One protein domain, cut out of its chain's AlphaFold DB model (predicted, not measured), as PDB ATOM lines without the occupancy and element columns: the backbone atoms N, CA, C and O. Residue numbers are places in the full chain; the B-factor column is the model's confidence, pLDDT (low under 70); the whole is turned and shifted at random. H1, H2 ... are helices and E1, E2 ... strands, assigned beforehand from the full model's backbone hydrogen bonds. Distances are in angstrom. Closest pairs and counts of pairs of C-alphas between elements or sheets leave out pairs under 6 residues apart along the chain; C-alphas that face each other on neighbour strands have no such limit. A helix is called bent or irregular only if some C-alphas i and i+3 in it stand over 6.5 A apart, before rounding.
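What this domain is: This is residues 1 to 77 of the 79 residues of an uncharacterized protein of Lactobacillus crispatus 125-2-CHN (UniProt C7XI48). A small sheet of three parallel strands has the long helix H1 over one face, running along the strands, while helix H2 packs on the edge strand E3 with its residues 54 to 58 and only grazes the sheet. The short last helix H3 packs beside the first residues of H2, off the sheet, and a long loop, residues 35 to 46, leads from E2 to H2. The printed part has 77 residues, with three named helices and three named strands in the order E1, H1, E2, H2, E3, H3; the sheet's order is E2, E1, E3, and the class is mixed, helices and strands. It is compact, with a radius of gyration of the C-alphas of 11.9 A and spans of 32 by 26 by 23 A.

How they stand to each other: Strand E1, residues 2 to 5, is the inner strand of the sheet. Helix H1, residues 9 to 25, is on the sheet at a height of 7.8 A, over E1 and only just over strand E2, residues 31 to 34, on which 3 of its C-alphas fall. On the local plane H1 runs along E1, at 0 degrees; the closest C-alphas of H1 and E2 are those of Lys 23 and Val 32, 6.7 A apart. H1 on one face of the sheet makes two layers, a helix layer and a strand layer. H1 is irregular, C-alphas 10 and 13 being 8.1 A apart, and has a kink of 54 degrees near residue 16. E1, H1, E2 form a strand-helix-strand unit, two parallel neighbour strands with a helix between, and its crossover is right-handed. E1 and E2 are parallel at 23 degrees, with N 3 and O 31 within hydrogen-bond range at 2.8 A. Helix H2, residues 47 to 59, only grazes the sheet; its closest C-alpha pair with strand E3, residues 65 to 67, is Val 54 and Ile 66, 7.1 A. E2, H2, E3 form a split unit, with E1 between its strands, again right-handed. E3 and E1 are parallel at 22 degrees, with N 67 and O 4 within range at 2.8 A. H1 and H2 are close but not clearly touching, the C-alphas of Thr 9 and Tyr 47 being 8.0 A apart. Helix H3, residues 74 to 77, touches H2 at residues 47 to 51 alone; the closest C-alphas are those of Tyr 47 and Met 76, 5.5 A. In H2 every O i to N i+4 pair is within hydrogen-bond range, in H1 8 of 13, and H3 is too short for such a pair.

Where its parts are: E1 begins at C-alpha 2, (-27.095, -8.040, -17.594), and is 10.1 A long, as is E2. H1 measures 23.9 A and H2 18.0 A from first to last C-alpha, E3 6.9 A and H3 5.0 A. H3 ends at C-alpha 77, (-36.691, -25.419, -13.255).

The domain as a whole: The C-alphas farthest apart are those of Asn 29 and Ser 42, 32.8 A. The printed part has no cut; the link E2 to H2 is long. The mean pLDDT of the printed part is 95.9, and no printed residue is under 70.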
ATOM      1  N   MET A   1     -23.054  -7.243 -14.908       95.81
ATOM      2  CA  MET A   1     -23.794  -8.289 -15.653       95.81
ATOM      3  C   MET A   1     -25.153  -7.761 -16.073       95.81
ATOM      4  O   MET A   1     -25.698  -6.895 -15.401       95.81
ATOM      5  N   LYS A   2     -25.718  -8.286 -17.158       98.25
ATOM      6  CA  LYS A   2     -27.095  -8.040 -17.594       98.25
ATOM      7  C   LYS A   2     -28.015  -9.083 -16.966       98.25
ATOM      8  O   LYS A   2     -28.036 -10.233 -17.397       98.25
ATOM      9  N   ILE A   3     -28.754  -8.689 -15.942       98.38
ATOM     10  CA  ILE A   3     -29.641  -9.560 -15.174       98.38
ATOM     11  C   ILE A   3     -31.070  -9.360 -15.674       98.38
ATOM     12  O   ILE A   3     -31.620  -8.265 -15.580       98.38
ATOM     13  N   GLY A   4     -31.671 -10.415 -16.213       98.25
ATOM     14  CA  GLY A   4     -33.072 -10.440 -16.614       98.25
ATOM     15  C   GLY A   4     -33.990 -10.884 -15.479       98.25
ATOM     16  O   GLY A   4     -33.638 -11.755 -14.688       98.25
ATOM     17  N   ILE A   5     -35.195 -10.326 -15.433       98.19
ATOM     18  CA  ILE A   5     -36.293 -10.795 -14.590       98.19
ATOM     19  C   ILE A   5     -37.450 -11.160 -15.506       98.19
ATOM     20  O   ILE A   5     -37.929 -10.314 -16.260       98.19
ATOM     21  N   ILE A   6     -37.907 -12.408 -15.434       97.00
ATOM     22  CA  ILE A   6     -39.151 -12.824 -16.079       97.00
ATOM     23  C   ILE A   6     -39.820 -13.931 -15.271       97.00
ATOM     24  O   ILE A   6     -39.149 -14.866 -14.869       97.00
ATOM     25  N   GLN A   7     -41.125 -13.847 -15.006       94.88
ATOM     26  CA  GLN A   7     -41.852 -14.896 -14.273       94.88
ATOM     27  C   GLN A   7     -43.211 -15.211 -14.894       94.88
ATOM     28  O   GLN A   7     -43.812 -14.364 -15.559       94.88
ATOM     29  N   ALA A   8     -43.701 -16.430 -14.653       95.00
ATOM     30  CA  ALA A   8     -44.997 -16.879 -15.155       95.00
ATOM     31  C   ALA A   8     -46.160 -16.056 -14.574       95.00
ATOM     32  O   ALA A   8     -46.096 -15.565 -13.442       95.00
ATOM     33  N   THR A   9     -47.270 -15.970 -15.317       95.06
ATOM     34  CA  THR A   9     -48.443 -15.153 -14.945       95.06
ATOM     35  C   THR A   9     -48.997 -15.481 -13.562       95.06
ATOM     36  O   THR A   9     -49.517 -14.592 -12.891       95.06
ATOM     37  N   SER A  10     -48.841 -16.721 -13.087       94.69
ATOM     38  CA  SER A  10     -49.308 -17.143 -11.760       94.69
ATOM     39  C   SER A  10     -48.705 -16.344 -10.600       94.69
ATOM     40  O   SER A  10     -49.285 -16.336  -9.519       94.69
ATOM     41  N   GLN A  11     -47.570 -15.667 -10.808       95.44
ATOM     42  CA  GLN A  11     -46.890 -14.865  -9.788       95.44
ATOM     43  C   GLN A  11     -46.744 -13.377 -10.174       95.44
ATOM     44  O   GLN A  11     -46.050 -12.635  -9.482       95.44
ATOM     45  N   LYS A  12     -47.440 -12.882 -11.214       95.44
ATOM     46  CA  LYS A  12     -47.282 -11.493 -11.711       95.44
ATOM     47  C   LYS A  12     -47.512 -10.394 -10.663       95.44
ATOM     48  O   LYS A  12     -46.898  -9.335 -10.740       95.44
ATOM     49  N   SER A  13     -48.340 -10.645  -9.645       96.25
ATOM     50  CA  SER A  13     -48.570  -9.707  -8.532       96.25
ATOM     51  C   SER A  13     -47.343  -9.497  -7.639       96.25
ATOM     52  O   SER A  13     -47.311  -8.544  -6.873       96.25
ATOM     53  N   LYS A  14     -46.326 -10.362  -7.730       95.81
ATOM     54  CA  LYS A  14     -45.068 -10.265  -6.973       95.81
ATOM     55  C   LYS A  14     -43.904  -9.751  -7.819       95.81
ATOM     56  O   LYS A  14     -42.792  -9.634  -7.310       95.81
ATOM     57  N   ASN A  15     -44.131  -9.436  -9.095       96.62
ATOM     58  CA  ASN A  15     -43.072  -9.011 -10.008       96.62
ATOM     59  C   ASN A  15     -42.358  -7.735  -9.541       96.62
ATOM     60  O   ASN A  15     -41.129  -7.714  -9.516       96.62
ATOM     61  N   PHE A  16     -43.099  -6.746  -9.036       96.81
ATOM     62  CA  PHE A  16     -42.501  -5.524  -8.490       96.81
ATOM     63  C   PHE A  16     -41.643  -5.782  -7.238       96.81
ATOM     64  O   PHE A  16     -40.617  -5.134  -7.043       96.81
ATOM     65  N   ILE A  17     -42.045  -6.739  -6.392       96.69
ATOM     66  CA  ILE A  17     -41.306  -7.118  -5.179       96.69
ATOM     67  C   ILE A  17     -39.973  -7.756  -5.573       96.69
ATOM     68  O   ILE A  17     -38.929  -7.407  -5.026       96.69
ATOM     69  N   LEU A  18     -40.015  -8.666  -6.549       95.38
ATOM     70  CA  LEU A  18     -38.834  -9.333  -7.086       95.38
ATOM     71  C   LEU A  18     -37.851  -8.314  -7.684       95.38
ATOM     72  O   LEU A  18     -36.670  -8.336  -7.355       95.38
ATOM     73  N   GLU A  19     -38.345  -7.383  -8.506       97.56
ATOM     74  CA  GLU A  19     -37.516  -6.331  -9.099       97.56
ATOM     75  C   GLU A  19     -36.871  -5.426  -8.049       97.56
ATOM     76  O   GLU A  19     -35.672  -5.158  -8.141       97.56
ATOM     77  N   LYS A  20     -37.639  -4.993  -7.042       97.94
ATOM     78  CA  LYS A  20     -37.129  -4.164  -5.946       97.94
ATOM     79  C   LYS A  20     -35.935  -4.833  -5.263       97.94
ATOM     80  O   LYS A  20     -34.858  -4.246  -5.213       97.94
ATOM     81  N   TYR A  21     -36.110  -6.060  -4.774       97.81
ATOM     82  CA  TYR A  21     -35.064  -6.724  -3.995       97.81
ATOM     83  C   TYR A  21     -33.852  -7.125  -4.836       97.81
ATOM     84  O   TYR A  21     -32.731  -7.082  -4.334       97.81
ATOM     85  N   ILE A  22     -34.034  -7.461  -6.117       97.25
ATOM     86  CA  ILE A  22     -32.897  -7.711  -7.012       97.25
ATOM     87  C   ILE A  22     -32.103  -6.421  -7.214       97.25
ATOM     88  O   ILE A  22     -30.890  -6.438  -7.047       97.25
ATOM     89  N   LYS A  23     -32.764  -5.291  -7.498       97.12
ATOM     90  CA  LYS A  23     -32.081  -3.995  -7.644       97.12
ATOM     91  C   LYS A  23     -31.330  -3.569  -6.380       97.12
ATOM     92  O   LYS A  23     -30.268  -2.975  -6.498       97.12
ATOM     93  N   GLU A  24     -31.853  -3.888  -5.198       97.50
ATOM     94  CA  GLU A  24     -31.181  -3.627  -3.914       97.50
ATOM     95  C   GLU A  24     -29.985  -4.563  -3.651       97.50
ATOM     96  O   GLU A  24     -29.099  -4.209  -2.878       97.50
ATOM     97  N   SER A  25     -29.945  -5.745  -4.278       96.69
ATOM     98  CA  SER A  25     -28.938  -6.786  -4.005       96.69
ATOM     99  C   SER A  25     -27.756  -6.797  -4.980       96.69
ATOM    100  O   SER A  25     -26.738  -7.426  -4.693       96.69
ATOM    101  N   VAL A  26     -27.892  -6.179  -6.155       96.50
ATOM    102  CA  VAL A  26     -26.875  -6.224  -7.220       96.50
ATOM    103  C   VAL A  26     -25.826  -5.121  -7.073       96.50
ATOM    104  O   VAL A  26     -26.061  -4.094  -6.438       96.50
ATOM    105  N   GLY A  27     -24.647  -5.326  -7.666       94.62
ATOM    106  CA  GLY A  27     -23.570  -4.339  -7.633       94.62
ATOM    107  C   GLY A  27     -23.831  -3.145  -8.556       94.62
ATOM    108  O   GLY A  27     -24.641  -3.205  -9.476       94.62
ATOM    109  N   SER A  28     -23.073  -2.060  -8.376       93.44
ATOM    110  CA  SER A  28     -23.193  -0.839  -9.196       93.44
ATOM    111  C   SER A  28     -22.894  -1.039 -10.689       93.44
ATOM    112  O   SER A  28     -23.335  -0.244 -11.515       93.44
ATOM    113  N   ASN A  29     -22.157  -2.096 -11.042       96.50
ATOM    114  CA  ASN A  29     -21.817  -2.454 -12.422       96.50
ATOM    115  C   ASN A  29     -22.815  -3.449 -13.056       96.50
ATOM    116  O   ASN A  29     -22.620  -3.889 -14.194       96.50
ATOM    117  N   ASP A  30     -23.859  -3.847 -12.327       97.62
ATOM    118  CA  ASP A  30     -24.910  -4.726 -12.827       97.62
ATOM    119  C   ASP A  30     -26.092  -3.924 -13.384       97.62
ATOM    120  O   ASP A  30     -26.440  -2.847 -12.907       97.62
ATOM    121  N   GLN A  31     -26.719  -4.463 -14.424       97.88
ATOM    122  CA  GLN A  31     -27.877  -3.884 -15.094       97.88
ATOM    123  C   GLN A  31     -29.056  -4.836 -14.938       97.88
ATOM    124  O   GLN A  31     -28.959  -5.998 -15.326       97.88
ATOM    125  N   VAL A  32     -30.170  -4.349 -14.393       98.00
ATOM    126  CA  VAL A  32     -31.379  -5.151 -14.169       98.00
ATOM    127  C   VAL A  32     -32.441  -4.786 -15.199       98.00
ATOM    128  O   VAL A  32     -32.869  -3.635 -15.273       98.00
ATOM    129  N   PHE A  33     -32.893  -5.782 -15.957       98.19
ATOM    130  CA  PHE A  33     -33.944  -5.671 -16.964       98.19
ATOM    131  C   PHE A  33     -35.139  -6.522 -16.544       98.19
ATOM    132  O   PHE A  33     -35.044  -7.745 -16.470       98.19
ATOM    133  N   ASN A  34     -36.276  -5.888 -16.276       97.69
ATOM    134  CA  ASN A  34     -37.519  -6.601 -16.016       97.69
ATOM    135  C   ASN A  34     -38.295  -6.748 -17.326       97.69
ATOM    136  O   ASN A  34     -38.636  -5.753 -17.949       97.69
ATOM    137  N   PHE A  35     -38.545  -7.985 -17.752       97.00
ATOM    138  CA  PHE A  35     -39.330  -8.315 -18.947       97.00
ATOM    139  C   PHE A  35     -40.791  -8.648 -18.597       97.00
ATOM    140  O   PHE A  35     -41.559  -9.101 -19.446       97.00
ATOM    141  N   GLY A  36     -41.183  -8.433 -17.338       94.25
ATOM    142  CA  GLY A  36     -42.500  -8.744 -16.809       94.25
ATOM    143  C   GLY A  36     -42.619 -10.206 -16.355       94.25
ATOM    144  O   GLY A  36     -41.682 -10.829 -15.887       94.25
ATOM    145  N   ILE A  37     -43.784 -10.823 -16.388       95.38
ATOM    146  CA  ILE A  37     -45.077 -10.221 -16.684       95.38
ATOM    147  C   ILE A  37     -45.441  -9.261 -15.550       95.38
ATOM    148  O   ILE A  37     -45.436  -9.648 -14.380       95.38
ATOM    149  N   TYR A  38     -45.750  -8.014 -15.900       95.69
ATOM    150  CA  TYR A  38     -46.177  -6.998 -14.940       95.69
ATOM    151  C   TYR A  38     -47.599  -7.267 -14.440       95.69
ATOM    152  O   TYR A  38     -48.399  -7.920 -15.114       95.69
ATOM    153  N   GLN A  39     -47.924  -6.773 -13.246       94.56
ATOM    154  CA  GLN A  39     -49.197  -7.044 -12.573       94.56
ATOM    155  C   GLN A  39     -50.422  -6.662 -13.426       94.56
ATOM    156  O   GLN A  39     -51.403  -7.412 -13.481       94.56
ATOM    157  N   ASP A  40     -50.340  -5.533 -14.118       95.00
ATOM    158  CA  ASP A  40     -51.348  -4.940 -14.998       95.00
ATOM    159  C   ASP A  40     -51.324  -5.495 -16.432       95.00
ATOM    160  O   ASP A  40     -52.233  -5.223 -17.214       95.00
ATOM    161  N   SER A  41     -50.341  -6.331 -16.773       93.88
ATOM    162  CA  SER A  41     -50.263  -6.940 -18.096       93.88
ATOM    163  C   SER A  41     -51.465  -7.850 -18.365       93.88
ATOM    164  O   SER A  41     -51.829  -8.710 -17.546       93.88
ATOM    165  N   SER A  42     -52.053  -7.674 -19.550       94.19
ATOM    166  CA  SER A  42     -53.073  -8.553 -20.128       94.19
ATOM    167  C   SER A  42     -52.475  -9.827 -20.735       94.19
ATOM    168  O   SER A  42     -53.212 -10.772 -21.019       94.19
ATOM    169  N   ALA A  43     -51.151  -9.883 -20.912       92.00
ATOM    170  CA  ALA A  43     -50.474 -11.066 -21.416       92.00
ATOM    171  C   ALA A  43     -50.508 -12.200 -20.382       92.00
ATOM    172  O   ALA A  43     -50.242 -12.005 -19.189       92.00
ATOM    173  N   SER A  44     -50.795 -13.409 -20.860       94.69
ATOM    174  CA  SER A  44     -50.767 -14.628 -20.058       94.69
ATOM    175  C   SER A  44     -49.736 -15.590 -20.634       94.69
ATOM    176  O   SER A  44     -49.917 -16.079 -21.748       94.69
ATOM    177  N   LEU A  45     -48.653 -15.841 -19.895       94.88
ATOM    178  CA  LEU A  45     -47.644 -16.833 -20.250       94.88
ATOM    179  C   LEU A  45     -47.550 -17.887 -19.149       94.88
ATOM    180  O   LEU A  45     -47.395 -17.590 -17.958       94.88
ATOM    181  N   SER A  46     -47.607 -19.141 -19.583       94.81
ATOM    182  CA  SER A  46     -47.248 -20.296 -18.765       94.81
ATOM    183  C   SER A  46     -45.744 -20.315 -18.467       94.81
ATOM    184  O   SER A  46     -44.954 -19.651 -19.139       94.81
ATOM    185  N   TYR A  47     -45.328 -21.124 -17.491       94.12
ATOM    186  CA  TYR A  47     -43.903 -21.297 -17.191       94.12
ATOM    187  C   TYR A  47     -43.109 -21.886 -18.375       94.12
ATOM    188  O   TYR A  47     -41.944 -21.549 -18.525       94.12
ATOM    189  N   VAL A  48     -43.738 -22.671 -19.261       95.44
ATOM    190  CA  VAL A  48     -43.098 -23.210 -20.481       95.44
ATOM    191  C   VAL A  48     -42.818 -22.105 -21.504       95.44
ATOM    192  O   VAL A  48     -41.758 -22.045 -22.113       95.44
ATOM    193  N   GLN A  49     -43.759 -21.180 -21.696       96.56
ATOM    194  CA  GLN A  49     -43.534 -20.042 -22.595       96.56
ATOM    195  C   GLN A  49     -42.491 -19.077 -22.025       96.56
ATOM    196  O   GLN A  49     -41.681 -18.528 -22.768       96.56
ATOM    197  N   VAL A  50     -42.491 -18.894 -20.701       96.81
ATOM    198  CA  VAL A  50     -41.432 -18.147 -20.024       96.81
ATOM    199  C   VAL A  50     -40.082 -18.845 -20.197       96.81
ATOM    200  O   VAL A  50     -39.115 -18.148 -20.484       96.81
ATOM    201  N   SER A  51     -39.989 -20.179 -20.121       96.56
ATOM    202  CA  SER A  51     -38.713 -20.889 -20.326       96.56
ATOM    203  C   SER A  51     -38.162 -20.723 -21.736       96.56
ATOM    204  O   SER A  51     -36.972 -20.454 -21.897       96.56
ATOM    205  N   LEU A  52     -39.027 -20.720 -22.752       97.44
ATOM    206  CA  LEU A  52     -38.623 -20.367 -24.112       97.44
ATOM    207  C   LEU A  52     -38.051 -18.941 -24.188       97.44
ATOM    208  O   LEU A  52     -37.013 -18.725 -24.813       97.44
ATOM    209  N   ALA A  53     -38.686 -17.963 -23.534       97.44
ATOM    210  CA  ALA A  53     -38.173 -16.595 -23.491       97.44
ATOM    211  C   ALA A  53     -36.815 -16.510 -22.765       97.44
ATOM    212  O   ALA A  53     -35.899 -15.854 -23.260       97.44
ATOM    213  N   VAL A  54     -36.654 -17.222 -21.644       97.94
ATOM    214  CA  VAL A  54     -35.375 -17.354 -20.920       97.94
ATOM    215  C   VAL A  54     -34.295 -17.933 -21.835       97.94
ATOM    216  O   VAL A  54     -33.204 -17.371 -21.929       97.94
ATOM    217  N   ALA A  55     -34.608 -19.009 -22.562       98.06
ATOM    218  CA  ALA A  55     -33.685 -19.639 -23.494       98.06
ATOM    219  C   ALA A  55     -33.243 -18.664 -24.595       98.06
ATOM    220  O   ALA A  55     -32.048 -18.567 -24.874       98.06
ATOM    221  N   LEU A  56     -34.167 -17.902 -25.187       98.38
ATOM    222  CA  LEU A  56     -33.835 -16.901 -26.205       98.38
ATOM    223  C   LEU A  56     -32.936 -15.790 -25.647       98.38
ATOM    224  O   LEU A  56     -31.940 -15.434 -26.278       98.38
ATOM    225  N   LEU A  57     -33.248 -15.258 -24.466       98.44
ATOM    226  CA  LEU A  57     -32.498 -14.165 -23.839       98.44
ATOM    227  C   LEU A  57     -31.061 -14.567 -23.471       98.44
ATOM    228  O   LEU A  57     -30.124 -13.812 -23.740       98.44
ATOM    229  N   ILE A  58     -30.875 -15.767 -22.916       97.81
ATOM    230  CA  ILE A  58     -29.546 -16.277 -22.549       97.81
ATOM    231  C   ILE A  58     -28.746 -16.653 -23.802       97.81
ATOM    232  O   ILE A  58     -27.614 -16.198 -23.966       97.81
ATOM    233  N   ASN A  59     -29.319 -17.430 -24.729       98.25
ATOM    234  CA  ASN A  59     -28.578 -17.909 -25.907       98.25
ATOM    235  C   ASN A  59     -28.222 -16.782 -26.888       98.25
ATOM    236  O   ASN A  59     -27.187 -16.846 -27.551       98.25
ATOM    237  N   SER A  60     -29.036 -15.725 -26.958       98.44
ATOM    238  CA  SER A  60     -28.710 -14.520 -27.734       98.44
ATOM    239  C   SER A  60     -27.687 -13.604 -27.053       98.44
ATOM    240  O   SER A  60     -27.259 -12.624 -27.662       98.44
ATOM    241  N   LYS A  61     -27.281 -13.900 -25.809       97.94
ATOM    242  CA  LYS A  61     -26.428 -13.042 -24.965       97.94
ATOM    243  C   LYS A  61     -27.050 -11.665 -24.679       97.94
ATOM    244  O   LYS A  61     -26.340 -10.694 -24.401       97.94
ATOM    245  N   ALA A  62     -28.381 -11.564 -24.750       98.19
ATOM    246  CA  ALA A  62     -29.111 -10.370 -24.333       98.19
ATOM    247  C   ALA A  62     -29.036 -10.183 -22.809       98.19
ATOM    248  O   ALA A  62     -28.957  -9.051 -22.330       98.19
ATOM    249  N   THR A  63     -28.990 -11.291 -22.065       98.12
ATOM    250  CA  THR A  63     -28.791 -11.337 -20.612       98.12
ATOM    251  C   THR A  63     -27.693 -12.332 -20.250       98.12
ATOM    252  O   THR A  63     -27.598 -13.388 -20.871       98.12
ATOM    253  N   ASP A  64     -26.929 -12.031 -19.204       98.25
ATOM    254  CA  ASP A  64     -25.907 -12.923 -18.645       98.25
ATOM    255  C   ASP A  64     -26.500 -13.881 -17.598       98.25
ATOM    256  O   ASP A  64     -26.011 -14.991 -17.407       98.25
ATOM    257  N   PHE A  65     -27.559 -13.450 -16.910       97.75
ATOM    258  CA  PHE A  65     -28.232 -14.222 -15.870       97.75
ATOM    259  C   PHE A  65     -29.720 -13.879 -15.847       97.75
ATOM    260  O   PHE A  65     -30.087 -12.739 -16.132       97.75
ATOM    261  N   ILE A  66     -30.581 -14.831 -15.486       97.88
ATOM    262  CA  ILE A  66     -32.018 -14.581 -15.348       97.88
ATOM    263  C   ILE A  66     -32.521 -15.076 -13.997       97.88
ATOM    264  O   ILE A  66     -32.311 -16.228 -13.629       97.88
ATOM    265  N   VAL A  67     -33.251 -14.208 -13.295       96.88
ATOM    266  CA  VAL A  67     -34.085 -14.588 -12.156       96.88
ATOM    267  C   VAL A  67     -35.503 -14.834 -12.660       96.88
ATOM    268  O   VAL A  67     -36.162 -13.941 -13.195       96.88
ATOM    269  N   THR A  68     -35.970 -16.066 -12.491       96.25
ATOM    270  CA  THR A  68     -37.298 -16.515 -12.919       96.25
ATOM    271  C   THR A  68     -37.967 -17.345 -11.831       96.25
ATOM    272  O   THR A  68     -37.366 -17.660 -10.805       96.25
ATOM    273  N   GLY A  69     -39.234 -17.687 -12.032       91.50
ATOM    274  CA  GLY A  69     -39.956 -18.559 -11.129       91.50
ATOM    275  C   GLY A  69     -41.405 -18.806 -11.525       91.50
ATOM    276  O   GLY A  69     -42.019 -18.107 -12.334       91.50
ATOM    277  N   CYS A  70     -41.956 -19.824 -10.878       87.62
ATOM    278  CA  CYS A  70     -43.384 -20.073 -10.744       87.62
ATOM    279  C   CYS A  70     -43.673 -20.348  -9.259       87.62
ATOM    280  O   CYS A  70     -42.770 -20.243  -8.433       87.62
ATOM    281  N   THR A  71     -44.905 -20.710  -8.893       88.94
ATOM    282  CA  THR A  71     -45.328 -20.863  -7.487       88.94
ATOM    283  C   THR A  71     -44.345 -21.653  -6.613       88.94
ATOM    284  O   THR A  71     -43.917 -21.146  -5.583       88.94
ATOM    285  N   SER A  72     -43.967 -22.869  -7.022       91.81
ATOM    286  CA  SER A  72     -42.985 -23.707  -6.312       91.81
ATOM    287  C   SER A  72     -41.580 -23.653  -6.920       91.81
ATOM    288  O   SER A  72     -40.677 -24.330  -6.438       91.81
ATOM    289  N   GLY A  73     -41.408 -22.943  -8.037       91.25
ATOM    290  CA  GLY A  73     -40.193 -22.959  -8.857       91.25
ATOM    291  C   GLY A  73     -39.968 -24.237  -9.678       91.25
ATOM    292  O   GLY A  73     -39.299 -24.172 -10.700       91.25
ATOM    293  N   GLN A  74     -40.569 -25.375  -9.316       93.56
ATOM    294  CA  GLN A  74     -40.272 -26.676  -9.938       93.56
ATOM    295  C   GLN A  74     -40.610 -26.732 -11.430       93.56
ATOM    296  O   GLN A  74     -39.788 -27.151 -12.238       93.56
ATOM    297  N   GLY A  75     -41.797 -26.251 -11.814       90.62
ATOM    298  CA  GLY A  75     -42.186 -26.222 -13.227       90.62
ATOM    299  C   GLY A  75     -41.270 -25.332 -14.069       90.62
ATOM    300  O   GLY A  75     -41.009 -25.643 -15.219       90.62
ATOM    301  N   MET A  76     -40.749 -24.255 -13.476       93.00
ATOM    302  CA  MET A  76     -39.816 -23.349 -14.143       93.00
ATOM    303  C   MET A  76     -38.398 -23.929 -14.229       93.00
ATOM    304  O   MET A  76     -37.679 -23.627 -15.163       93.00
ATOM    305  N   MET A  77     -37.993 -24.750 -13.257       94.06
ATOM    306  CA  MET A  77     -36.691 -25.419 -13.255       94.06
ATOM    307  C   MET A  77     -36.614 -26.548 -14.293       94.06
ATOM    308  O   MET A  77     -35.552 -26.794 -14.851       94.06
TER     309      MET A  77